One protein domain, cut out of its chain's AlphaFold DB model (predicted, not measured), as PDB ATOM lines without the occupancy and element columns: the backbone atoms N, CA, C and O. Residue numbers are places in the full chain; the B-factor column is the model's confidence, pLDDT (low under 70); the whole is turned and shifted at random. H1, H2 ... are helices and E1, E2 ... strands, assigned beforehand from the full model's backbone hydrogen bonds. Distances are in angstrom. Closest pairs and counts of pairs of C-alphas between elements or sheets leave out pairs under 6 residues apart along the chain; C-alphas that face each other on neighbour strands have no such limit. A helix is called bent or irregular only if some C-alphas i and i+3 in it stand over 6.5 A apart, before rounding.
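Overview. This is residues 9 to 172 of the 192 residues of the protein "DGC domain protein" of uncultured archaeon (UniProt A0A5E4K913). A small parallel sheet of four strands, E2, E1, E3 and E4, forms the core, with H1 and the long H6 over one of its faces and H3 and H4 over the other. A hairpin of E5 and E6 sits beside the edge strand E4, and residues 134 to 155, with no named element, run round the outside from H6 to the small helix H7. The printed part has 164 residues with seven named helices and six named strands in the order E1 H1 E2 H2 H3 E3 H4 E4 H5 H6 H7 E5 E6; the larger sheet runs E2 E1 E3 E4 and is parallel, the pair E5 and E6 is antiparallel, and the class is mixed, helices and strands. The whole is compact and rounded, with a radius of gyration of the C-alphas of 14.7 A and spans of 39 by 35 by 30 A.

Along the chain. E1, residues 9 to 12, begins with C-alpha 9 at (-52.552, -50.994, -7.618). H1 is residues 20 to 35, 20.5 A long, and is irregular, but only just: C-alphas 32 and 35 are 6.50 A apart. E2 is residues 40 to 42, H2 residues 45 to 49, and H3 residues 53 to 61, 12.0 A long. E3, residues 64 to 68, is 12.6 A long. H4 is residues 74 to 81, E4 residues 88 to 91 and H5 residues 92 to 99. H6, residues 112 to 133, is the longest helix, 30.7 A from C-alpha 112 at (-31.941, -36.359, 0.121) to C-alpha 133. H7 is residues 156 to 160 and E5 residues 162 to 165. E6, residues 168 to 171, ends with C-alpha 171 at (-56.760, -42.837, -20.734).

Arrangement. E2 and E1 are parallel, with N 10 and O 41 2.8 A apart. E1 and E3 are parallel, with N 65 and O 9 at 2.8 A. E3 and E4 are parallel, with N 68 and O 90 at 2.9 A. These pairs are within hydrogen-bond range. From edge to edge the strands' lines turn by 59 degrees. E1, H1, E2 and E3, H4, E4 are strand-helix-strand units, two parallel neighbour strands with a helix between, and each crossover is right-handed. E2, H2 H3, E3 is a split unit, with E1 between its strands, and its crossover is right-handed too. Three layers result from H1 and H6 on one face of the sheet and H3 and H4 on the opposite face. H1 lies over E2 and E1 at a height of 8.3 A, and H6 over E3 at 7.2 A. H1 and H6 touch, closest at the C-alphas of Ala 27 and Ala 122, 4.5 A, at a steep tilt of 52 degrees, the same way. H5 touches H6, with H6 residues 117 to 121 alone; the closest C-alphas are those of Val 92 and Val 121, 7.0 A. H2 and H4 only just touch, with 3 pairs of C-alphas within 8 A, closest at Ile 45 and Ile 78, 7.5 A. H4 and H7 also only just touch, with 3 such pairs, closest at His 77 and Ile 156, 6.8 A. E5 and E6 form a hairpin, with N 163 and O 170 within hydrogen-bond range at 2.8 A. The closest C-alphas of E4 and E6 are those of Ala 88 and Lys 170, 4.6 A. In all seven helices every O i to N i+4 pair is within hydrogen-bond range.

Size, cuts and confidence. The two C-alphas farthest apart are those of His 105 and Glu 137, 43.4 A. The printed part has no cut. The links H5 to H6, 12 residues, and H6 to H7, 22 residues, are long. The mean pLDDT of the printed part is 92.2, and residues 149 to 151 are under 70.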
ATOM      1  N   THR A   9     -53.850 -50.413  -7.304       98.19
ATOM      2  CA  THR A   9     -52.552 -50.994  -7.618       98.19
ATOM      3  C   THR A   9     -51.565 -49.909  -8.049       98.19
ATOM      4  O   THR A   9     -51.903 -49.038  -8.850       98.19
ATOM      5  N   ILE A  10     -50.331 -49.952  -7.548       98.31
ATOM      6  CA  ILE A  10     -49.261 -49.007  -7.889       98.31
ATOM      7  C   ILE A  10     -48.157 -49.750  -8.630       98.31
ATOM      8  O   ILE A  10     -47.518 -50.646  -8.082       98.31
ATOM      9  N   ALA A  11     -47.906 -49.340  -9.870       97.38
ATOM     10  CA  ALA A  11     -46.898 -49.928 -10.742       97.38
ATOM     11  C   ALA A  11     -45.736 -48.941 -10.969       97.38
ATOM     12  O   ALA A  11     -45.779 -48.133 -11.906       97.38
ATOM     13  N   PRO A  12     -44.681 -48.960 -10.134       96.06
ATOM     14  CA  PRO A  12     -43.494 -48.156 -10.391       96.06
ATOM     15  C   PRO A  12     -42.705 -48.716 -11.579       96.06
ATOM     16  O   PRO A  12     -42.468 -49.921 -11.670       96.06
ATOM     17  N   CYS A  13     -42.236 -47.848 -12.485       90.25
ATOM     18  CA  CYS A  13     -41.403 -48.309 -13.595       90.25
ATOM     19  C   CYS A  13     -40.103 -48.966 -13.094       90.25
ATOM     20  O   CYS A  13     -39.554 -48.613 -12.045       90.25
ATOM     21  N   MET A  14     -39.566 -49.903 -13.882       80.19
ATOM     22  CA  MET A  14     -38.349 -50.635 -13.516       80.19
ATOM     23  C   MET A  14     -37.087 -49.766 -13.500       80.19
ATOM     24  O   MET A  14     -36.123 -50.133 -12.827       80.19
ATOM     25  N   GLY A  15     -37.082 -48.654 -14.248       75.31
ATOM     26  CA  GLY A  15     -35.967 -47.708 -14.338       75.31
ATOM     27  C   GLY A  15     -34.624 -48.366 -14.688       75.31
ATOM     28  O   GLY A  15     -33.577 -47.994 -14.154       75.31
ATOM     29  N   ILE A  16     -34.642 -49.374 -15.571       76.25
ATOM     30  CA  ILE A  16     -33.427 -50.038 -16.058       76.25
ATOM     31  C   ILE A  16     -32.511 -48.957 -16.621       76.25
ATOM     32  O   ILE A  16     -32.881 -48.241 -17.543       76.25
ATOM     33  N   GLY A  17     -31.316 -48.804 -16.069       70.69
ATOM     34  CA  GLY A  17     -30.400 -47.789 -16.583       70.69
ATOM     35  C   GLY A  17     -30.437 -46.431 -15.862       70.69
ATOM     36  O   GLY A  17     -29.497 -45.660 -16.046       70.69
ATOM     37  N   GLN A  18     -31.400 -46.153 -14.972       84.44
ATOM     38  CA  GLN A  18     -31.679 -44.771 -14.550       84.44
ATOM     39  C   GLN A  18     -31.712 -44.544 -13.026       84.44
ATOM     40  O   GLN A  18     -32.150 -45.407 -12.269       84.44
ATOM     41  N   THR A  19     -31.279 -43.360 -12.570       85.31
ATOM     42  CA  THR A  19     -31.341 -42.922 -11.152       85.31
ATOM     43  C   THR A  19     -32.774 -42.757 -10.657       85.31
ATOM     44  O   THR A  19     -33.092 -43.113  -9.525       85.31
ATOM     45  N   VAL A  20     -33.686 -42.375 -11.553       89.81
ATOM     46  CA  VAL A  20     -35.120 -42.246 -11.258       89.81
ATOM     47  C   VAL A  20     -35.796 -43.561 -10.835       89.81
ATOM     48  O   VAL A  20     -36.868 -43.529 -10.243       89.81
ATOM     49  N   ALA A  21     -35.169 -44.721 -11.073       88.75
ATOM     50  CA  ALA A  21     -35.684 -46.019 -10.627       88.75
ATOM     51  C   ALA A  21     -35.858 -46.093  -9.103       88.75
ATOM     52  O   ALA A  21     -36.805 -46.703  -8.610       88.75
ATOM     53  N   GLY A  22     -34.923 -45.494  -8.357       92.19
ATOM     54  CA  GLY A  22     -35.022 -45.418  -6.904       92.19
ATOM     55  C   GLY A  22     -36.217 -44.564  -6.495       92.19
ATOM     56  O   GLY A  22     -37.004 -44.979  -5.652       92.19
ATOM     57  N   VAL A  23     -36.380 -43.411  -7.148       95.00
ATOM     58  CA  VAL A  23     -37.457 -42.453  -6.877       95.00
ATOM     59  C   VAL A  23     -38.826 -43.099  -7.061       95.00
ATOM     60  O   VAL A  23     -39.658 -43.013  -6.164       95.00
ATOM     61  N   THR A  24     -39.069 -43.782  -8.186       95.69
ATOM     62  CA  THR A  24     -40.380 -44.398  -8.456       95.69
ATOM     63  C   THR A  24     -40.713 -45.509  -7.468       95.69
ATOM     64  O   THR A  24     -41.850 -45.593  -7.007       95.69
ATOM     65  N   ARG A  25     -39.734 -46.349  -7.111       94.38
ATOM     66  CA  ARG A  25     -39.925 -47.438  -6.141       94.38
ATOM     67  C   ARG A  25     -40.156 -46.900  -4.736       94.38
ATOM     68  O   ARG A  25     -41.118 -47.312  -4.099       94.38
ATOM     69  N   LEU A  26     -39.321 -45.966  -4.275       95.38
ATOM     70  CA  LEU A  26     -39.493 -45.338  -2.965       95.38
ATOM     71  C   LEU A  26     -40.838 -44.614  -2.880       95.38
ATOM     72  O   LEU A  26     -41.529 -44.752  -1.879       95.38
ATOM     73  N   ALA A  27     -41.253 -43.914  -3.940       97.50
ATOM     74  CA  ALA A  27     -42.566 -43.284  -3.984       97.50
ATOM     75  C   ALA A  27     -43.694 -44.310  -3.806       97.50
ATOM     76  O   ALA A  27     -44.600 -44.086  -3.011       97.50
ATOM     77  N   ALA A  28     -43.620 -45.453  -4.494       97.88
ATOM     78  CA  ALA A  28     -44.606 -46.519  -4.344       97.88
ATOM     79  C   ALA A  28     -44.640 -47.080  -2.908       97.88
ATOM     80  O   ALA A  28     -45.727 -47.227  -2.352       97.88
ATOM     81  N   TYR A  29     -43.477 -47.312  -2.282       97.88
ATOM     82  CA  TYR A  29     -43.400 -47.729  -0.875       97.88
ATOM     83  C   TYR A  29     -44.000 -46.690   0.074       97.88
ATOM     84  O   TYR A  29     -44.817 -47.049   0.911       97.88
ATOM     85  N   ILE A  30     -43.683 -45.402  -0.097       98.50
ATOM     86  CA  ILE A  30     -44.260 -44.324   0.720       98.50
ATOM     87  C   ILE A  30     -45.790 -44.326   0.617       98.50
ATOM     88  O   ILE A  30     -46.479 -44.191   1.628       98.50
ATOM     89  N   VAL A  31     -46.353 -44.499  -0.585       98.62
ATOM     90  CA  VAL A  31     -47.814 -44.584  -0.721       98.62
ATOM     91  C   VAL A  31     -48.360 -45.793   0.032       98.62
ATOM     92  O   VAL A  31     -49.297 -45.641   0.812       98.62
ATOM     93  N   ASN A  32     -47.769 -46.965  -0.189       98.50
ATOM     94  CA  ASN A  32     -48.275 -48.235   0.319       98.50
ATOM     95  C   ASN A  32     -48.097 -48.421   1.829       98.50
ATOM     96  O   ASN A  32     -48.906 -49.090   2.461       98.50
ATOM     97  N   GLU A  33     -47.042 -47.858   2.409       98.31
ATOM     98  CA  GLU A  33     -46.690 -48.071   3.815       98.31
ATOM     99  C   GLU A  33     -47.059 -46.879   4.705       98.31
ATOM    100  O   GLU A  33     -47.360 -47.075   5.881       98.31
ATOM    101  N   GLU A  34     -47.076 -45.653   4.167       98.38
ATOM    102  CA  GLU A  34     -47.292 -44.443   4.969       98.38
ATOM    103  C   GLU A  34     -48.592 -43.707   4.631       98.38
ATOM    104  O   GLU A  34     -49.336 -43.331   5.537       98.38
ATOM    105  N   LEU A  35     -48.865 -43.444   3.346       98.06
ATOM    106  CA  LEU A  35     -49.953 -42.532   2.959       98.06
ATOM    107  C   LEU A  35     -51.316 -43.221   2.845       98.06
ATOM    108  O   LEU A  35     -52.335 -42.598   3.146       98.06
ATOM    109  N   LEU A  36     -51.334 -44.459   2.352       97.88
ATOM    110  CA  LEU A  36     -52.526 -45.258   2.059       97.88
ATOM    111  C   LEU A  36     -52.310 -46.742   2.422       97.88
ATOM    112  O   LEU A  36     -52.489 -47.615   1.558       97.88
ATOM    113  N   PRO A  37     -51.928 -47.045   3.682       97.62
ATOM    114  CA  PRO A  37     -51.780 -48.423   4.134       97.62
ATOM    115  C   PRO A  37     -53.097 -49.185   3.975       97.62
ATOM    116  O   PRO A  37     -54.177 -48.622   4.154       97.62
ATOM    117  N   ASP A  38     -53.002 -50.457   3.586       95.69
ATOM    118  CA  ASP A  38     -54.119 -51.390   3.346       95.69
ATOM    119  C   ASP A  38     -55.087 -51.026   2.199       95.69
ATOM    120  O   ASP A  38     -55.885 -51.872   1.779       95.69
ATOM    121  N   GLN A  39     -54.989 -49.810   1.650       97.88
ATOM    122  CA  GLN A  39     -55.807 -49.297   0.540       97.88
ATOM    123  C   GLN A  39     -55.085 -49.332  -0.813       97.88
ATOM    124  O   GLN A  39     -55.680 -49.059  -1.859       97.88
ATOM    125  N   THR A  40     -53.792 -49.646  -0.813       98.38
ATOM    126  CA  THR A  40     -52.987 -49.778  -2.028       98.38
ATOM    127  C   THR A  40     -52.219 -51.094  -2.038       98.38
ATOM    128  O   THR A  40     -52.095 -51.753  -1.005       98.38
ATOM    129  N   ILE A  41     -51.801 -51.527  -3.229       97.62
ATOM    130  CA  ILE A  41     -50.985 -52.731  -3.429       97.62
ATOM    131  C   ILE A  41     -49.850 -52.400  -4.395       97.62
ATOM    132  O   ILE A  41     -50.056 -51.714  -5.396       97.62
ATOM    133  N   LEU A  42     -48.653 -52.916  -4.125       97.69
ATOM    134  CA  LEU A  42     -47.507 -52.796  -5.022       97.69
ATOM    135  C   LEU A  42     -47.557 -53.868  -6.113       97.69
ATOM    136  O   LEU A  42     -47.541 -55.055  -5.805       97.69
ATOM    137  N   LEU A  43     -47.543 -53.447  -7.378       96.44
ATOM    138  CA  LEU A  43     -47.418 -54.343  -8.527       96.44
ATOM    139  C   LEU A  43     -45.966 -54.462  -8.961       96.44
ATOM    140  O   LEU A  43     -45.307 -53.467  -9.291       96.44
ATOM    141  N   CYS A  44     -45.477 -55.692  -9.039       94.75
ATOM    142  CA  CYS A  44     -44.153 -55.981  -9.548       94.75
ATOM    143  C   CYS A  44     -44.231 -56.226 -11.058       94.75
ATOM    144  O   CYS A  44     -44.568 -57.308 -11.527       94.75
ATOM    145  N   ILE A  45     -43.841 -55.221 -11.846       91.94
ATOM    146  CA  ILE A  45     -43.788 -55.323 -13.313       91.94
ATOM    147  C   ILE A  45     -43.039 -56.589 -13.802       91.94
ATOM    148  O   ILE A  45     -43.594 -57.291 -14.647       91.94
ATOM    149  N   PRO A  46     -41.830 -56.937 -13.298       91.75
ATOM    150  CA  PRO A  46     -41.169 -58.202 -13.633       91.75
ATOM    151  C   PRO A  46     -42.002 -59.457 -13.348       91.75
ATOM    152  O   PRO A  46     -41.951 -60.410 -14.124       91.75
ATOM    153  N   ALA A  47     -42.732 -59.484 -12.234       94.19
ATOM    154  CA  ALA A  47     -43.542 -60.630 -11.841       94.19
ATOM    155  C   ALA A  47     -44.778 -60.754 -12.740       94.19
ATOM    156  O   ALA A  47     -45.031 -61.838 -13.270       94.19
ATOM    157  N   LEU A  48     -45.442 -59.631 -13.039       93.81
ATOM    158  CA  LEU A  48     -46.550 -59.565 -13.994       93.81
ATOM    159  C   LEU A  48     -46.152 -60.137 -15.362       93.81
ATOM    160  O   LEU A  48     -46.821 -61.034 -15.871       93.81
ATOM    161  N   ILE A  49     -45.041 -59.673 -15.950       92.44
ATOM    162  CA  ILE A  49     -44.585 -60.174 -17.264       92.44
ATOM    163  C   ILE A  49     -44.093 -61.624 -17.213       92.44
ATOM    164  O   ILE A  49     -44.064 -62.293 -18.242       92.44
ATOM    165  N   SER A  50     -43.704 -62.113 -16.033       93.50
ATOM    166  CA  SER A  50     -43.309 -63.512 -15.827       93.50
ATOM    167  C   SER A  50     -44.508 -64.438 -15.608       93.50
ATOM    168  O   SER A  50     -44.325 -65.648 -15.496       93.50
ATOM    169  N   GLY A  51     -45.726 -63.891 -15.558       93.25
ATOM    170  CA  GLY A  51     -46.950 -64.659 -15.373       93.25
ATOM    171  C   GLY A  51     -47.217 -65.077 -13.925       93.25
ATOM    172  O   GLY A  51     -47.891 -66.081 -13.705       93.25
ATOM    173  N   VAL A  52     -46.667 -64.353 -12.945       96.62
ATOM    174  CA  VAL A  52     -46.960 -64.581 -11.522       96.62
ATOM    175  C   VAL A  52     -48.437 -64.283 -11.275       96.62
ATOM    176  O   VAL A  52     -48.913 -63.195 -11.601       96.62
ATOM    177  N   ILE A  53     -49.166 -65.271 -10.751       95.88
ATOM    178  CA  ILE A  53     -50.630 -65.228 -10.689       95.88
ATOM    179  C   ILE A  53     -51.123 -64.092  -9.795       95.88
ATOM    180  O   ILE A  53     -52.074 -63.406 -10.151       95.88
ATOM    181  N   GLU A  54     -50.422 -63.834  -8.694       96.06
ATOM    182  CA  GLU A  54     -50.765 -62.774  -7.755       96.06
ATOM    183  C   GLU A  54     -50.730 -61.392  -8.426       96.06
ATOM    184  O   GLU A  54     -51.677 -60.620  -8.294       96.06
ATOM    185  N   ASP A  55     -49.683 -61.089  -9.201       96.31
ATOM    186  CA  ASP A  55     -49.560 -59.820  -9.926       96.31
ATOM    187  C   ASP A  55     -50.557 -59.709 -11.093       96.31
ATOM    188  O   ASP A  55     -51.050 -58.614 -11.376       96.31
ATOM    189  N   ILE A  56     -50.883 -60.825 -11.760       96.56
ATOM    190  CA  ILE A  56     -51.949 -60.855 -12.774       96.56
ATOM    191  C   ILE A  56     -53.281 -60.475 -12.129       96.56
ATOM    192  O   ILE A  56     -53.934 -59.541 -12.595       96.56
ATOM    193  N   ASP A  57     -53.660 -61.150 -11.044       96.50
ATOM    194  CA  ASP A  57     -54.932 -60.918 -10.360       96.50
ATOM    195  C   ASP A  57     -55.043 -59.461  -9.884       96.50
ATOM    196  O   ASP A  57     -56.071 -58.810 -10.092       96.50
ATOM    197  N   MET A  58     -53.962 -58.898  -9.330       95.88
ATOM    198  CA  MET A  58     -53.909 -57.489  -8.920       95.88
ATOM    199  C   MET A  58     -54.117 -56.519 -10.092       95.88
ATOM    200  O   MET A  58     -54.812 -55.512  -9.935       95.88
ATOM    201  N   ALA A  59     -53.518 -56.796 -11.253       95.75
ATOM    202  CA  ALA A  59     -53.618 -55.943 -12.438       95.75
ATOM    203  C   ALA A  59     -54.983 -56.055 -13.144       95.75
ATOM    204  O   ALA A  59     -55.435 -55.097 -13.777       95.75
ATOM    205  N   GLU A  60     -55.645 -57.211 -13.044       96.62
ATOM    206  CA  GLU A  60     -56.979 -57.441 -13.603       96.62
ATOM    207  C   GLU A  60     -58.093 -56.844 -12.739       96.62
ATOM    208  O   GLU A  60     -59.031 -56.244 -13.274       96.62
ATOM    209  N   VAL A  61     -58.013 -57.024 -11.416       96.25
ATOM    210  CA  VAL A  61     -59.117 -56.735 -10.485       96.25
ATOM    211  C   VAL A  61     -59.119 -55.288 -10.004       96.25
ATOM    212  O   VAL A  61     -60.196 -54.722  -9.810       96.25
ATOM    213  N   TYR A  62     -57.947 -54.667  -9.851       97.56
ATOM    214  CA  TYR A  62     -57.834 -53.329  -9.273       97.56
ATOM    215  C   TYR A  62     -57.356 -52.277 -10.292       97.56
ATOM    216  O   TYR A  62     -56.491 -52.557 -11.134       97.56
ATOM    217  N   PRO A  63     -57.861 -51.029 -10.211       97.56
ATOM    218  CA  PRO A  63     -57.331 -49.912 -10.986       97.56
ATOM    219  C   PRO A  63     -55.828 -49.757 -10.746       97.56
ATOM    220  O   PRO A  63     -55.381 -49.735  -9.602       97.56
ATOM    221  N   THR A  64     -55.046 -49.620 -11.818       97.88
ATOM    222  CA  THR A  64     -53.583 -49.515 -11.725       97.88
ATOM    223  C   THR A  64     -53.108 -48.097 -12.028       97.88
ATOM    224  O   THR A  64     -53.340 -47.589 -13.125       97.88
ATOM    225  N   ILE A  65     -52.404 -47.464 -11.092       98.31
ATOM    226  CA  ILE A  65     -51.665 -46.216 -11.314       98.31
ATOM    227  C   ILE A  65     -50.223 -46.567 -11.667       98.31
ATOM    228  O   ILE A  65     -49.516 -47.202 -10.883       98.31
ATOM    229  N   VAL A  66     -49.766 -46.127 -12.837       97.56
ATOM    230  CA  VAL A  66     -48.384 -46.334 -13.285       97.56
ATOM    231  C   VAL A  66     -47.525 -45.104 -13.004       97.56
ATOM    232  O   VAL A  66     -47.968 -43.971 -13.198       97.56
ATOM    233  N   ILE A  67     -46.291 -45.312 -12.541       97.75
ATOM    234  CA  ILE A  67     -45.317 -44.238 -12.297       97.75
ATOM    235  C   ILE A  67     -44.175 -44.375 -13.301       97.75
ATOM    236  O   ILE A  67     -43.266 -45.193 -13.120       97.75
ATOM    237  N   ASP A  68     -44.199 -43.551 -14.345       96.12
ATOM    238  CA  ASP A  68     -43.148 -43.496 -15.355       96.12
ATOM    239  C   ASP A  68     -42.064 -42.492 -14.967       96.12
ATOM    240  O   ASP A  68     -42.286 -41.284 -14.865       96.12
ATOM    241  N   GLY A  69     -40.859 -43.018 -14.750       94.88
ATOM    242  CA  GLY A  69     -39.716 -42.244 -14.277       94.88
ATOM    243  C   GLY A  69     -38.988 -41.449 -15.365       94.88
ATOM    244  O   GLY A  69     -38.311 -40.473 -15.064       94.88
ATOM    245  N   CYS A  70     -39.081 -41.856 -16.630       93.06
ATOM    246  CA  CYS A  70     -38.322 -41.249 -17.725       93.06
ATOM    247  C   CYS A  70     -39.087 -41.291 -19.054       93.06
ATOM    248  O   CYS A  70     -40.155 -41.893 -19.151       93.06
ATOM    249  N   SER A  71     -38.505 -40.682 -20.090       91.19
ATOM    250  CA  SER A  71     -39.067 -40.605 -21.446       91.19
ATOM    251  C   SER A  71     -39.343 -41.957 -22.097       91.19
ATOM    252  O   SER A  71     -40.199 -42.026 -22.973       91.19
ATOM    253  N   GLU A  72     -38.663 -43.015 -21.646       90.81
ATOM    254  CA  GLU A  72     -38.861 -44.381 -22.136       90.81
ATOM    255  C   GLU A  72     -40.200 -44.983 -21.708       90.81
ATOM    256  O   GLU A  72     -40.601 -45.986 -22.282       90.81
ATOM    257  N   LYS A  73     -40.868 -44.422 -20.684       91.56
ATOM    258  CA  LYS A  73     -42.241 -44.777 -20.261       91.56
ATOM    259  C   LYS A  73     -42.485 -46.283 -20.125       91.56
ATOM    260  O   LYS A  73     -43.527 -46.815 -20.512       91.56
ATOM    261  N   CYS A  74     -41.481 -47.004 -19.620       90.62
ATOM    262  CA  CYS A  74     -41.485 -48.464 -19.635       90.62
ATOM    263  C   CYS A  74     -42.676 -49.056 -18.869       90.62
ATOM    264  O   CYS A  74     -43.118 -50.150 -19.208       90.62
ATOM    265  N   GLY A  75     -43.191 -48.358 -17.850       91.94
ATOM    266  CA  GLY A  75     -44.382 -48.788 -17.128       91.94
ATOM    267  C   GLY A  75     -45.600 -48.790 -18.046       91.94
ATOM    268  O   GLY A  75     -46.225 -49.835 -18.221       91.94
ATOM    269  N   SER A  76     -45.889 -47.659 -18.695       93.00
ATOM    270  CA  SER A  76     -46.985 -47.557 -19.669       93.00
ATOM    271  C   SER A  76     -46.867 -48.573 -20.809       93.00
ATOM    272  O   SER A  76     -47.867 -49.204 -21.158       93.00
ATOM    273  N   HIS A  77     -45.668 -48.783 -21.363       92.00
ATOM    274  CA  HIS A  77     -45.468 -49.793 -22.409       92.00
ATOM    275  C   HIS A  77     -45.771 -51.206 -21.932       92.00
ATOM    276  O   HIS A  77     -46.400 -51.966 -22.661       92.00
ATOM    277  N   ILE A  78     -45.331 -51.572 -20.726       91.50
ATOM    278  CA  ILE A  78     -45.557 -52.923 -20.215       91.50
ATOM    279  C   ILE A  78     -47.027 -53.129 -19.864       91.50
ATOM    280  O   ILE A  78     -47.569 -54.175 -20.204       91.50
ATOM    281  N   CYS A  79     -47.706 -52.134 -19.286       90.56
ATOM    282  CA  CYS A  79     -49.158 -52.198 -19.111       90.56
ATOM    283  C   CYS A  79     -49.852 -52.468 -20.454       90.56
ATOM    284  O   CYS A  79     -50.608 -53.433 -20.562       90.56
ATOM    285  N   HIS A  80     -49.520 -51.695 -21.495       91.12
ATOM    286  CA  HIS A  80     -50.073 -51.899 -22.833       91.12
ATOM    287  C   HIS A  80     -49.762 -53.293 -23.402       91.12
ATOM    288  O   HIS A  80     -50.666 -53.968 -23.894       91.12
ATOM    289  N   PHE A  81     -48.509 -53.745 -23.293       91.56
ATOM    290  CA  PHE A  81     -48.077 -55.078 -23.713       91.56
ATOM    291  C   PHE A  81     -48.848 -56.188 -22.988       91.56
ATOM    292  O   PHE A  81     -49.225 -57.181 -23.599       91.56
ATOM    293  N   CYS A  82     -49.132 -56.012 -21.698       91.88
ATOM    294  CA  CYS A  82     -49.947 -56.926 -20.904       91.88
ATOM    295  C   CYS A  82     -51.456 -56.792 -21.174       91.88
ATOM    296  O   CYS A  82     -52.236 -57.469 -20.512       91.88
ATOM    297  N   GLY A  83     -51.893 -55.926 -22.095       91.62
ATOM    298  CA  GLY A  83     -53.312 -55.686 -22.371       91.62
ATOM    299  C   GLY A  83     -54.040 -54.902 -21.272       91.62
ATOM    300  O   GLY A  83     -55.265 -54.800 -21.299       91.62
ATOM    301  N   ILE A  84     -53.300 -54.326 -20.321       92.75
ATOM    302  CA  ILE A  84     -53.825 -53.555 -19.196       92.75
ATOM    303  C   ILE A  84     -53.741 -52.066 -19.511       92.75
ATOM    304  O   ILE A  84     -52.698 -51.526 -19.884       92.75
ATOM    305  N   LYS A  85     -54.844 -51.362 -19.302       93.69
ATOM    306  CA  LYS A  85     -54.882 -49.905 -19.345       93.69
ATOM    307  C   LYS A  85     -54.665 -49.361 -17.931       93.69
ATOM    308  O   LYS A  85     -55.380 -49.773 -17.015       93.69
ATOM    309  N   PRO A  86     -53.719 -48.435 -17.726       95.88
ATOM    310  CA  PRO A  86     -53.590 -47.750 -16.445       95.88
ATOM    311  C   PRO A  86     -54.824 -46.889 -16.158       95.88
ATOM    312  O   PRO A  86     -55.334 -46.224 -17.054       95.88
ATOM    313  N   ALA A  87     -55.278 -46.854 -14.908       97.19
ATOM    314  CA  ALA A  87     -56.285 -45.906 -14.437       97.19
ATOM    315  C   ALA A  87     -55.746 -44.468 -14.447       97.19
ATOM    316  O   ALA A  87     -56.468 -43.538 -14.781       97.19
ATOM    317  N   ALA A  88     -54.461 -44.297 -14.135       97.50
ATOM    318  CA  ALA A  88     -53.745 -43.036 -14.274       97.50
ATOM    319  C   ALA A  88     -52.251 -43.288 -14.506       97.50
ATOM    320  O   ALA A  88     -51.727 -44.353 -14.169       97.50
ATOM    321  N   ARG A  89     -51.555 -42.290 -15.049       97.12
ATOM    322  CA  ARG A  89     -50.098 -42.239 -15.152       97.12
ATOM    323  C   ARG A  89     -49.560 -40.998 -14.457       97.12
ATOM    324  O   ARG A  89     -49.983 -39.880 -14.752       97.12
ATOM    325  N   ILE A  90     -48.546 -41.212 -13.627       97.31
ATOM    326  CA  ILE A  90     -47.653 -40.174 -13.123       97.31
ATOM    327  C   ILE A  90     -46.395 -40.129 -13.978       97.31
ATOM    328  O   ILE A  90     -45.769 -41.164 -14.205       97.31
ATOM    329  N   TYR A  91     -46.010 -38.931 -14.411       96.00
ATOM    330  CA  TYR A  91     -44.806 -38.716 -15.204       96.00
ATOM    331  C   TYR A  91     -43.782 -37.895 -14.411       96.00
ATOM    332  O   TYR A  91     -43.883 -36.676 -14.283       96.00
ATOM    333  N   VAL A  92     -42.782 -38.575 -13.847       95.81
ATOM    334  CA  VAL A  92     -41.789 -37.962 -12.942       95.81
ATOM    335  C   VAL A  92     -40.982 -36.819 -13.583       95.81
ATOM    336  O   VAL A  92     -40.700 -35.855 -12.874       95.81
ATOM    337  N   PRO A  93     -40.630 -36.839 -14.886       94.69
ATOM    338  CA  PRO A  93     -39.910 -35.722 -15.503       94.69
ATOM    339  C   PRO A  93     -40.631 -34.368 -15.414       94.69
ATOM    340  O   PRO A  93     -39.965 -33.339 -15.301       94.69
ATOM    341  N   GLU A  94     -41.966 -34.346 -15.412       94.38
ATOM    342  CA  GLU A  94     -42.731 -33.111 -15.183       94.38
ATOM    343  C   GLU A  94     -42.589 -32.624 -13.746       94.38
ATOM    344  O   GLU A  94     -42.333 -31.446 -13.518       94.38
ATOM    345  N   ILE A  95     -42.624 -33.544 -12.783       94.88
ATOM    346  CA  ILE A  95     -42.440 -33.234 -11.361       94.88
ATOM    347  C   ILE A  95     -41.042 -32.663 -11.109       94.88
ATOM    348  O   ILE A  95     -40.891 -31.682 -10.383       94.88
ATOM    349  N   ILE A  96     -40.012 -33.230 -11.742       93.94
ATOM    350  CA  ILE A  96     -38.642 -32.694 -11.710       93.94
ATOM    351  C   ILE A  96     -38.612 -31.271 -12.279       93.94
ATOM    352  O   ILE A  96     -37.973 -30.385 -11.711       93.94
ATOM    353  N   HIS A  97     -39.300 -31.028 -13.396       93.25
ATOM    354  CA  HIS A  97     -39.351 -29.701 -14.001       93.25
ATOM    355  C   HIS A  97     -40.066 -28.676 -13.102       93.25
ATOM    356  O   HIS A  97     -39.595 -27.542 -12.983       93.25
ATOM    357  N   GLU A  98     -41.167 -29.077 -12.465       92.00
ATOM    358  CA  GLU A  98     -41.978 -28.262 -11.554       92.00
ATOM    359  C   GLU A  98     -41.229 -27.918 -10.258       92.00
ATOM    360  O   GLU A  98     -41.174 -26.754  -9.868       92.00
ATOM    361  N   THR A  99     -40.615 -28.916  -9.619       92.25
ATOM    362  CA  THR A  99     -40.002 -28.790  -8.280       92.25
ATOM    363  C   THR A  99     -38.519 -28.438  -8.304       92.25
ATOM    364  O   THR A  99     -37.976 -27.990  -7.299       92.25
ATOM    365  N   ARG A 100     -37.842 -28.650  -9.441       93.75
ATOM    366  CA  ARG A 100     -36.375 -28.574  -9.591       93.75
ATOM    367  C   ARG A 100     -35.592 -29.581  -8.739       93.75
ATOM    368  O   ARG A 100     -34.367 -29.477  -8.672       93.75
ATOM    369  N   LEU A 101     -36.262 -30.565  -8.137       93.81
ATOM    370  CA  LEU A 101     -35.612 -31.644  -7.396       93.81
ATOM    371  C   LEU A 101     -34.896 -32.606  -8.347       93.81
ATOM    372  O   LEU A 101     -35.334 -32.843  -9.474       93.81
ATOM    373  N   SER A 102     -33.789 -33.178  -7.883       92.06
ATOM    374  CA  SER A 102     -32.985 -34.125  -8.649       92.06
ATOM    375  C   SER A 102     -33.246 -35.555  -8.173       92.06
ATOM    376  O   SER A 102     -33.288 -35.790  -6.967       92.06
ATOM    377  N   PRO A 103     -33.322 -36.551  -9.076       91.19
ATOM    378  CA  PRO A 103     -33.344 -37.963  -8.687       91.19
ATOM    379  C   PRO A 103     -32.016 -38.446  -8.067       91.19
ATOM    380  O   PRO A 103     -31.916 -39.612  -7.689       91.19
ATOM    381  N   GLY A 104     -30.999 -37.581  -7.979       89.38
ATOM    382  CA  GLY A 104     -29.660 -37.907  -7.494       89.38
ATOM    383  C   GLY A 104     -28.740 -38.432  -8.596       89.38
ATOM    384  O   GLY A 104     -29.133 -38.580  -9.760       89.38
ATOM    385  N   HIS A 105     -27.490 -38.704  -8.224       87.56
ATOM    386  CA  HIS A 105     -26.424 -39.041  -9.173       87.56
ATOM    387  C   HIS A 105     -26.179 -40.544  -9.304       87.56
ATOM    388  O   HIS A 105     -25.655 -41.002 -10.321       87.56
ATOM    389  N   THR A 106     -26.549 -41.329  -8.292       84.00
ATOM    390  CA  THR A 106     -26.328 -42.779  -8.273       84.00
ATOM    391  C   THR A 106     -27.636 -43.540  -8.106       84.00
ATOM    392  O   THR A 106     -28.662 -42.984  -7.730       84.00
ATOM    393  N   ARG A 107     -27.611 -44.836  -8.426       78.69
ATOM    394  CA  ARG A 107     -28.766 -45.728  -8.228       78.69
ATOM    395  C   ARG A 107     -28.747 -46.491  -6.917       78.69
ATOM    396  O   ARG A 107     -29.758 -47.081  -6.561       78.69
ATOM    397  N   GLN A 108     -27.574 -46.593  -6.300       74.19
ATOM    398  CA  GLN A 108     -27.362 -47.451  -5.138       74.19
ATOM    399  C   GLN A 108     -28.007 -46.836  -3.900       74.19
ATOM    400  O   GLN A 108     -28.593 -47.557  -3.101       74.19
ATOM    401  N   GLU A 109     -27.943 -45.512  -3.791       80.56
ATOM    402  CA  GLU A 109     -28.504 -44.762  -2.682       80.56
ATOM    403  C   GLU A 109     -29.172 -43.493  -3.210       80.56
ATOM    404  O   GLU A 109     -28.590 -42.751  -4.004       80.56
ATOM    405  N   LEU A 110     -30.415 -43.266  -2.780       86.69
ATOM    406  CA  LEU A 110     -31.102 -42.007  -3.031       86.69
ATOM    407  C   LEU A 110     -30.549 -40.951  -2.083       86.69
ATOM    408  O   LEU A 110     -30.675 -41.070  -0.865       86.69
ATOM    409  N   GLU A 111     -29.983 -39.900  -2.660       91.12
ATOM    410  CA  GLU A 111     -29.651 -38.670  -1.948       91.12
ATOM    411  C   GLU A 111     -30.931 -37.994  -1.421       91.12
ATOM    412  O   GLU A 111     -32.035 -38.283  -1.889       91.12
ATOM    413  N   GLU A 112     -30.792 -37.052  -0.486       93.69
ATOM    414  CA  GLU A 112     -31.941 -36.359   0.121       93.69
ATOM    415  C   GLU A 112     -32.869 -35.718  -0.920       93.69
ATOM    416  O   GLU A 112     -34.081 -35.886  -0.835       93.69
ATOM    417  N   SER A 113     -32.321 -35.102  -1.977       94.12
ATOM    418  CA  SER A 113     -33.144 -34.545  -3.064       94.12
ATOM    419  C   SER A 113     -33.969 -35.615  -3.793       94.12
ATOM    420  O   SER A 113     -35.118 -35.371  -4.157       94.12
ATOM    421  N   GLY A 114     -33.425 -36.826  -3.954       94.69
ATOM    422  CA  GLY A 114     -34.139 -37.950  -4.559       94.69
ATOM    423  C   GLY A 114     -35.229 -38.514  -3.644       94.69
ATOM    424  O   GLY A 114     -36.289 -38.906  -4.132       94.69
ATOM    425  N   LYS A 115     -35.003 -38.519  -2.324       95.31
ATOM    426  CA  LYS A 115     -36.022 -38.891  -1.327       95.31
ATOM    427  C   LYS A 115     -37.157 -37.868  -1.283       95.31
ATOM    428  O   LYS A 115     -38.322 -38.256  -1.271       95.31
ATOM    429  N   GLU A 116     -36.826 -36.581  -1.324       95.50
ATOM    430  CA  GLU A 116     -37.802 -35.492  -1.396       95.50
ATOM    431  C   GLU A 116     -38.632 -35.586  -2.682       95.50
ATOM    432  O   GLU A 116     -39.861 -35.558  -2.634       95.50
ATOM    433  N   LEU A 117     -37.986 -35.831  -3.828       95.62
ATOM    434  CA  LEU A 117     -38.692 -36.061  -5.088       95.62
ATOM    435  C   LEU A 117     -39.620 -37.280  -4.999       95.62
ATOM    436  O   LEU A 117     -40.759 -37.217  -5.458       95.62
ATOM    437  N   ALA A 118     -39.168 -38.380  -4.391       96.06
ATOM    438  CA  ALA A 118     -40.000 -39.565  -4.190       96.06
ATOM    439  C   ALA A 118     -41.228 -39.264  -3.320       96.06
ATOM    440  O   ALA A 118     -42.316 -39.755  -3.616       96.06
ATOM    441  N   ARG A 119     -41.083 -38.417  -2.294       97.06
ATOM    442  CA  ARG A 119     -42.196 -37.973  -1.448       97.06
ATOM    443  C   ARG A 119     -43.228 -37.168  -2.238       97.06
ATOM    444  O   ARG A 119     -44.411 -37.483  -2.162       97.06
ATOM    445  N   VAL A 120     -42.790 -36.218  -3.065       96.44
ATOM    446  CA  VAL A 120     -43.680 -35.444  -3.951       96.44
ATOM    447  C   VAL A 120     -44.425 -36.363  -4.927       96.44
ATOM    448  O   VAL A 120     -45.636 -36.235  -5.119       96.44
ATOM    449  N   VAL A 121     -43.722 -37.326  -5.531       97.25
ATOM    450  CA  VAL A 121     -44.335 -38.337  -6.411       97.25
ATOM    451  C   VAL A 121     -45.380 -39.152  -5.641       97.25
ATOM    452  O   VAL A 121     -46.481 -39.363  -6.150       97.25
ATOM    453  N   ALA A 122     -45.069 -39.582  -4.417       98.06
ATOM    454  CA  ALA A 122     -45.967 -40.370  -3.580       98.06
ATOM    455  C   ALA A 122     -47.247 -39.605  -3.218       98.06
ATOM    456  O   ALA A 122     -48.347 -40.131  -3.364       98.06
ATOM    457  N   GLU A 123     -47.129 -38.347  -2.799       96.44
ATOM    458  CA  GLU A 123     -48.279 -37.510  -2.439       96.44
ATOM    459  C   GLU A 123     -49.209 -37.284  -3.638       96.44
ATOM    460  O   GLU A 123     -50.432 -37.389  -3.515       96.44
ATOM    461  N   ARG A 124     -48.633 -37.096  -4.830       96.12
ATOM    462  CA  ARG A 124     -49.375 -37.004  -6.091       96.12
ATOM    463  C   ARG A 124     -50.126 -38.294  -6.426       96.12
ATOM    464  O   ARG A 124     -51.304 -38.237  -6.777       96.12
ATOM    465  N   VAL A 125     -49.483 -39.455  -6.283       97.81
ATOM    466  CA  VAL A 125     -50.148 -40.763  -6.438       97.81
ATOM    467  C   VAL A 125     -51.277 -40.917  -5.417       97.81
ATOM    468  O   VAL A 125     -52.368 -41.347  -5.783       97.81
ATOM    469  N   ALA A 126     -51.048 -40.536  -4.159       97.56
ATOM    470  CA  ALA A 126     -52.022 -40.690  -3.085       97.56
ATOM    471  C   ALA A 126     -53.289 -39.850  -3.307       97.56
ATOM    472  O   ALA A 126     -54.387 -40.336  -3.039       97.56
ATOM    473  N   ILE A 127     -53.164 -38.625  -3.827       95.94
ATOM    474  CA  ILE A 127     -54.315 -37.779  -4.193       95.94
ATOM    475  C   ILE A 127     -55.186 -38.480  -5.245       95.94
ATOM    476  O   ILE A 127     -56.402 -38.589  -5.086       95.94
ATOM    477  N   ILE A 128     -54.566 -39.031  -6.289       96.62
ATOM    478  CA  ILE A 128     -55.283 -39.711  -7.377       96.62
ATOM    479  C   ILE A 128     -55.911 -41.016  -6.889       96.62
ATOM    480  O   ILE A 128     -57.081 -41.277  -7.165       96.62
ATOM    481  N   ALA A 129     -55.166 -41.814  -6.124       97.62
ATOM    482  CA  ALA A 129     -55.673 -43.049  -5.538       97.62
ATOM    483  C   ALA A 129     -56.877 -42.775  -4.624       97.62
ATOM    484  O   ALA A 129     -57.875 -43.481  -4.715       97.62
ATOM    485  N   LYS A 130     -56.848 -41.709  -3.813       96.56
ATOM    486  CA  LYS A 130     -58.002 -41.272  -3.008       96.56
ATOM    487  C   LYS A 130     -59.198 -40.867  -3.866       96.56
ATOM    488  O   LYS A 130     -60.322 -41.148  -3.460       96.56
ATOM    489  N   GLY A 131     -58.978 -40.227  -5.013       95.12
ATOM    490  CA  GLY A 131     -60.043 -39.909  -5.968       95.12
ATOM    491  C   GLY A 131     -60.727 -41.157  -6.532       95.12
ATOM    492  O   GLY A 131     -61.933 -41.150  -6.731       95.12
ATOM    493  N   ILE A 132     -59.974 -42.242  -6.729       96.81
ATOM    494  CA  ILE A 132     -60.511 -43.540  -7.165       96.81
ATOM    495  C   ILE A 132     -61.228 -44.263  -6.013       96.81
ATOM    496  O   ILE A 132     -62.348 -44.732  -6.174       96.81
ATOM    497  N   LEU A 133     -60.585 -44.356  -4.844       96.50
ATOM    498  CA  LEU A 133     -61.074 -45.124  -3.691       96.50
ATOM    499  C   LEU A 133     -62.341 -44.529  -3.064       96.50
ATOM    500  O   LEU A 133     -63.198 -45.266  -2.586       96.50
ATOM    501  N   ASN A 134     -62.445 -43.198  -3.019       94.50
ATOM    502  CA  ASN A 134     -63.531 -42.513  -2.315       94.50
ATOM    503  C   ASN A 134     -64.723 -42.165  -3.214       94.50
ATOM    504  O   ASN A 134     -65.706 -41.621  -2.710       94.50
ATOM    505  N   ASP A 135     -64.638 -42.426  -4.520       93.81
ATOM    506  CA  ASP A 135     -65.721 -42.142  -5.455       93.81
ATOM    507  C   ASP A 135     -66.646 -43.369  -5.587       93.81
ATOM    508  O   ASP A 135     -66.271 -44.363  -6.214       93.81
ATOM    509  N   PRO A 136     -67.872 -43.322  -5.026       90.25
ATOM    510  CA  PRO A 136     -68.815 -44.440  -5.088       90.25
ATOM    511  C   PRO A 136     -69.339 -44.715  -6.506       90.25
ATOM    512  O   PRO A 136     -69.956 -45.758  -6.740       90.25
ATOM    513  N   GLU A 137     -69.120 -43.796  -7.450       91.94
ATOM    514  CA  GLU A 137     -69.522 -43.936  -8.847       91.94
ATOM    515  C   GLU A 137     -68.371 -44.397  -9.758       91.94
ATOM    516  O   GLU A 137     -68.625 -44.704 -10.934       91.94
ATOM    517  N   TYR A 138     -67.137 -44.507  -9.234       94.12
ATOM    518  CA  TYR A 138     -65.972 -44.959  -9.995       94.12
ATOM    519  C   TYR A 138     -66.146 -46.411 -10.449       94.12
ATOM    520  O   TYR A 138     -66.094 -47.361  -9.672       94.12
ATOM    521  N   ASP A 139     -66.363 -46.588 -11.749       93.25
ATOM    522  CA  ASP A 139     -66.795 -47.860 -12.328       93.25
ATOM    523  C   ASP A 139     -65.672 -48.569 -13.058       93.25
ATOM    524  O   ASP A 139     -65.657 -48.658 -14.292       93.25
ATOM    525  N   PHE A 140     -64.706 -49.057 -12.291       95.12
ATOM    526  CA  PHE A 140     -63.646 -49.859 -12.867       95.12
ATOM    527  C   PHE A 140     -64.208 -51.177 -13.400       95.12
ATOM    528  O   PHE A 140     -64.844 -51.953 -12.684       95.12
ATOM    529  N   LYS A 141     -63.955 -51.445 -14.680       93.88
ATOM    530  CA  LYS A 141     -64.227 -52.751 -15.274       93.88
ATOM    531  C   LYS A 141     -62.972 -53.588 -15.165       93.88
ATOM    532  O   LYS A 141     -61.926 -53.173 -15.660       93.88
ATOM    533  N   VAL A 142     -63.116 -54.765 -14.556       93.19
ATOM    534  CA  VAL A 142     -62.039 -55.750 -14.489       93.19
ATOM    535  C   VAL A 142     -61.456 -55.970 -15.879       93.19
ATOM    536  O   VAL A 142     -62.178 -56.066 -16.878       93.19
ATOM    537  N   GLN A 143     -60.137 -55.991 -15.932       94.25
ATOM    538  CA  GLN A 143     -59.386 -56.149 -17.164       94.25
ATOM    539  C   GLN A 143     -58.945 -57.604 -17.299       94.25
ATOM    540  O   GLN A 143     -59.121 -58.409 -16.386       94.25
ATOM    541  N   LYS A 144     -58.404 -57.960 -18.463       94.75
ATOM    542  CA  LYS A 144     -57.776 -59.263 -18.661       94.75
ATOM    543  C   LYS A 144     -56.360 -59.076 -19.144       94.75
ATOM    544  O   LYS A 144     -56.151 -58.420 -20.164       94.75
ATOM    545  N   VAL A 145     -55.413 -59.657 -18.413       93.38
ATOM    546  CA  VAL A 145     -54.027 -59.695 -18.848       93.38
ATOM    547  C   VAL A 145     -53.975 -60.551 -20.103       93.38
ATOM    548  O   VAL A 145     -54.363 -61.718 -20.125       93.38
ATOM    549  N   ASN A 146     -53.493 -59.942 -21.172       91.31
ATOM    550  CA  ASN A 146     -53.229 -60.603 -22.431       91.31
ATOM    551  C   ASN A 146     -51.917 -60.053 -22.972       91.31
ATOM    552  O   ASN A 146     -51.853 -58.909 -23.414       91.31
ATOM    553  N   MET A 147     -50.865 -60.865 -22.893       84.75
ATOM    554  CA  MET A 147     -49.533 -60.474 -23.337       84.75
ATOM    555  C   MET A 147     -49.474 -60.473 -24.866       84.75
ATOM    556  O   MET A 147     -49.220 -61.501 -25.496       84.75
ATOM    557  N   HIS A 148     -49.724 -59.313 -25.461       79.81
ATOM    558  CA  HIS A 148     -49.727 -59.113 -26.903       79.81
ATOM    559  C   HIS A 148     -49.059 -57.785 -27.293       79.81
ATOM    560  O   HIS A 148     -49.046 -56.818 -26.534       79.81
ATOM    561  N   GLY A 149     -48.566 -57.696 -28.526       68.88
ATOM    562  CA  GLY A 149     -47.986 -56.461 -29.058       68.88
ATOM    563  C   GLY A 149     -46.500 -56.291 -28.736       68.88
ATOM    564  O   GLY A 149     -45.782 -57.265 -28.510       68.88
ATOM    565  N   PHE A 150     -46.027 -55.046 -28.781       68.00
ATOM    566  CA  PHE A 150     -44.613 -54.705 -28.632       68.00
ATOM    567  C   PHE A 150     -44.325 -54.131 -27.247       68.00
ATOM    568  O   PHE A 150     -45.082 -53.320 -26.723       68.00
ATOM    569  N   THR A 151     -43.173 -54.491 -26.684       68.62
ATOM    570  CA  THR A 151     -42.663 -53.912 -25.430       68.62
ATOM    571  C   THR A 151     -42.132 -52.484 -25.599       68.62
ATOM    572  O   THR A 151     -41.779 -51.838 -24.616       68.62
ATOM    573  N   HIS A 152     -42.091 -51.983 -26.837       78.31
ATOM    574  CA  HIS A 152     -41.767 -50.607 -27.188       78.31
ATOM    575  C   HIS A 152     -42.623 -50.174 -28.389       78.31
ATOM    576  O   HIS A 152     -42.482 -50.719 -29.483       78.31
ATOM    577  N   ASP A 153     -43.518 -49.213 -28.166       78.06
ATOM    578  CA  ASP A 153     -44.425 -48.642 -29.170       78.06
ATOM    579  C   ASP A 153     -44.116 -47.144 -29.355       78.06
ATOM    580  O   ASP A 153     -44.422 -46.347 -28.469       78.06
ATOM    581  N   PRO A 154     -43.541 -46.704 -30.486       78.19
ATOM    582  CA  PRO A 154     -43.193 -45.294 -30.675       78.19
ATOM    583  C   PRO A 154     -44.399 -44.339 -30.585       78.19
ATOM    584  O   PRO A 154     -44.205 -43.141 -30.374       78.19
ATOM    585  N   GLU A 155     -45.633 -44.839 -30.707       82.50
ATOM    586  CA  GLU A 155     -46.873 -44.068 -30.588       82.50
ATOM    587  C   GLU A 155     -47.630 -44.325 -29.268       82.50
ATOM    588  O   GLU A 155     -48.817 -44.017 -29.182       82.50
ATOM    589  N   ILE A 156     -46.971 -44.817 -28.208       82.81
ATOM    590  CA  ILE A 156     -47.630 -45.233 -26.950       82.81
ATOM    591  C   ILE A 156     -48.600 -44.203 -26.348       82.81
ATOM    592  O   ILE A 156     -49.632 -44.580 -25.802       82.81
ATOM    593  N   GLU A 157     -48.313 -42.902 -26.472       83.31
ATOM    594  CA  GLU A 157     -49.209 -41.826 -26.012       83.31
ATOM    595  C   GLU A 157     -50.559 -41.849 -26.733       83.31
ATOM    596  O   GLU A 157     -51.609 -41.685 -26.118       83.31
ATOM    597  N   LYS A 158     -50.524 -42.075 -28.047       84.44
ATOM    598  CA  LYS A 158     -51.704 -42.172 -28.904       84.44
ATOM    599  C   LYS A 158     -52.394 -43.518 -28.724       84.44
ATOM    600  O   LYS A 158     -53.618 -43.569 -28.731       84.44
ATOM    601  N   THR A 159     -51.627 -44.588 -28.525       84.12
ATOM    602  CA  THR A 159     -52.154 -45.934 -28.276       84.12
ATOM    603  C   THR A 159     -52.921 -46.013 -26.955       84.12
ATOM    604  O   THR A 159     -53.985 -46.630 -26.892       84.12
ATOM    605  N   LEU A 160     -52.409 -45.374 -25.899       85.81
ATOM    606  CA  LEU A 160     -53.091 -45.277 -24.606       85.81
ATOM    607  C   LEU A 160     -54.123 -44.139 -24.555       85.81
ATOM    608  O   LEU A 160     -54.951 -44.139 -23.648       85.81
ATOM    609  N   ASP A 161     -54.104 -43.230 -25.536       91.31
ATOM    610  CA  ASP A 161     -55.049 -42.121 -25.723       91.31
ATOM    611  C   ASP A 161     -55.298 -41.349 -24.416       91.31
ATOM    612  O   ASP A 161     -56.416 -41.275 -23.897       91.31
ATOM    613  N   TYR A 162     -54.203 -40.849 -23.839       91.38
ATOM    614  CA  TYR A 162     -54.219 -40.096 -22.591       91.38
ATOM    615  C   TYR A 162     -54.785 -38.683 -22.778       91.38
ATOM    616  O   TYR A 162     -54.333 -37.937 -23.647       91.38
ATOM    617  N   ASP A 163     -55.677 -38.278 -21.875       91.06
ATOM    618  CA  ASP A 163     -55.939 -36.871 -21.580       91.06
ATOM    619  C   ASP A 163     -54.987 -36.390 -20.476       91.06
ATOM    620  O   ASP A 163     -54.692 -37.117 -19.518       91.06
ATOM    621  N   GLY A 164     -54.480 -35.165 -20.631       87.88
ATOM    622  CA  GLY A 164     -53.632 -34.499 -19.645       87.88
ATOM    623  C   GLY A 164     -54.465 -33.729 -18.625       87.88
ATOM    624  O   GLY A 164     -55.297 -32.901 -18.995       87.88
ATOM    625  N   TYR A 165     -54.207 -33.981 -17.348       87.25
ATOM    626  CA  TYR A 165     -54.786 -33.281 -16.204       87.25
ATOM    627  C   TYR A 165     -53.670 -32.557 -15.444       87.25
ATOM    628  O   TYR A 165     -52.484 -32.773 -15.697       87.25
ATOM    629  N   ASP A 166     -54.028 -31.688 -14.497       85.75
ATOM    630  CA  ASP A 166     -53.040 -30.992 -13.669       85.75
ATOM    631  C   ASP A 166     -52.313 -31.987 -12.743       85.75
ATOM    632  O   ASP A 166     -52.800 -32.332 -11.665       85.75
ATOM    633  N   GLY A 167     -51.156 -32.476 -13.200       86.56
ATOM    634  CA  GLY A 167     -50.257 -33.371 -12.477       86.56
ATOM    635  C   GLY A 167     -50.326 -34.854 -12.862       86.56
ATOM    636  O   GLY A 167     -49.507 -35.623 -12.364       86.56
ATOM    637  N   PHE A 168     -51.237 -35.292 -13.733       94.19
ATOM    638  CA  PHE A 168     -51.311 -36.696 -14.162       94.19
ATOM    639  C   PHE A 168     -51.975 -36.868 -15.528       94.19
ATOM    640  O   PHE A 168     -52.564 -35.944 -16.080       94.19
ATOM    641  N   TYR A 169     -51.904 -38.085 -16.055       95.00
ATOM    642  CA  TYR A 169     -52.537 -38.477 -17.309       95.00
ATOM    643  C   TYR A 169     -53.540 -39.605 -17.077       95.00
ATOM    644  O   TYR A 169     -53.275 -40.504 -16.278       95.00
ATOM    645  N   LYS A 170     -54.663 -39.611 -17.800       94.94
ATOM    646  CA  LYS A 170     -55.683 -40.674 -17.728       94.94
ATOM    647  C   LYS A 170     -56.124 -41.102 -19.130       94.94
ATOM    648  O   LYS A 170     -56.411 -40.223 -19.938       94.94
ATOM    649  N   PRO A 171     -56.211 -42.405 -19.452       94.31
ATOM    650  CA  PRO A 171     -56.760 -42.837 -20.734       94.31
ATOM    651  C   PRO A 171     -58.219 -42.402 -20.878       94.31
ATOM    652  O   PRO A 171     -59.005 -42.556 -19.937       94.31
ATOM    653  N   LYS A 172     -58.636 -41.954 -22.062       93.38
ATOM    654  CA  LYS A 172     -60.043 -41.581 -22.317       93.38
ATOM    655  C   LYS A 172     -61.041 -42.695 -22.030       93.38
ATOM    656  O   LYS A 172     -62.178 -42.435 -21.660       93.38
TER     657      LYS A 172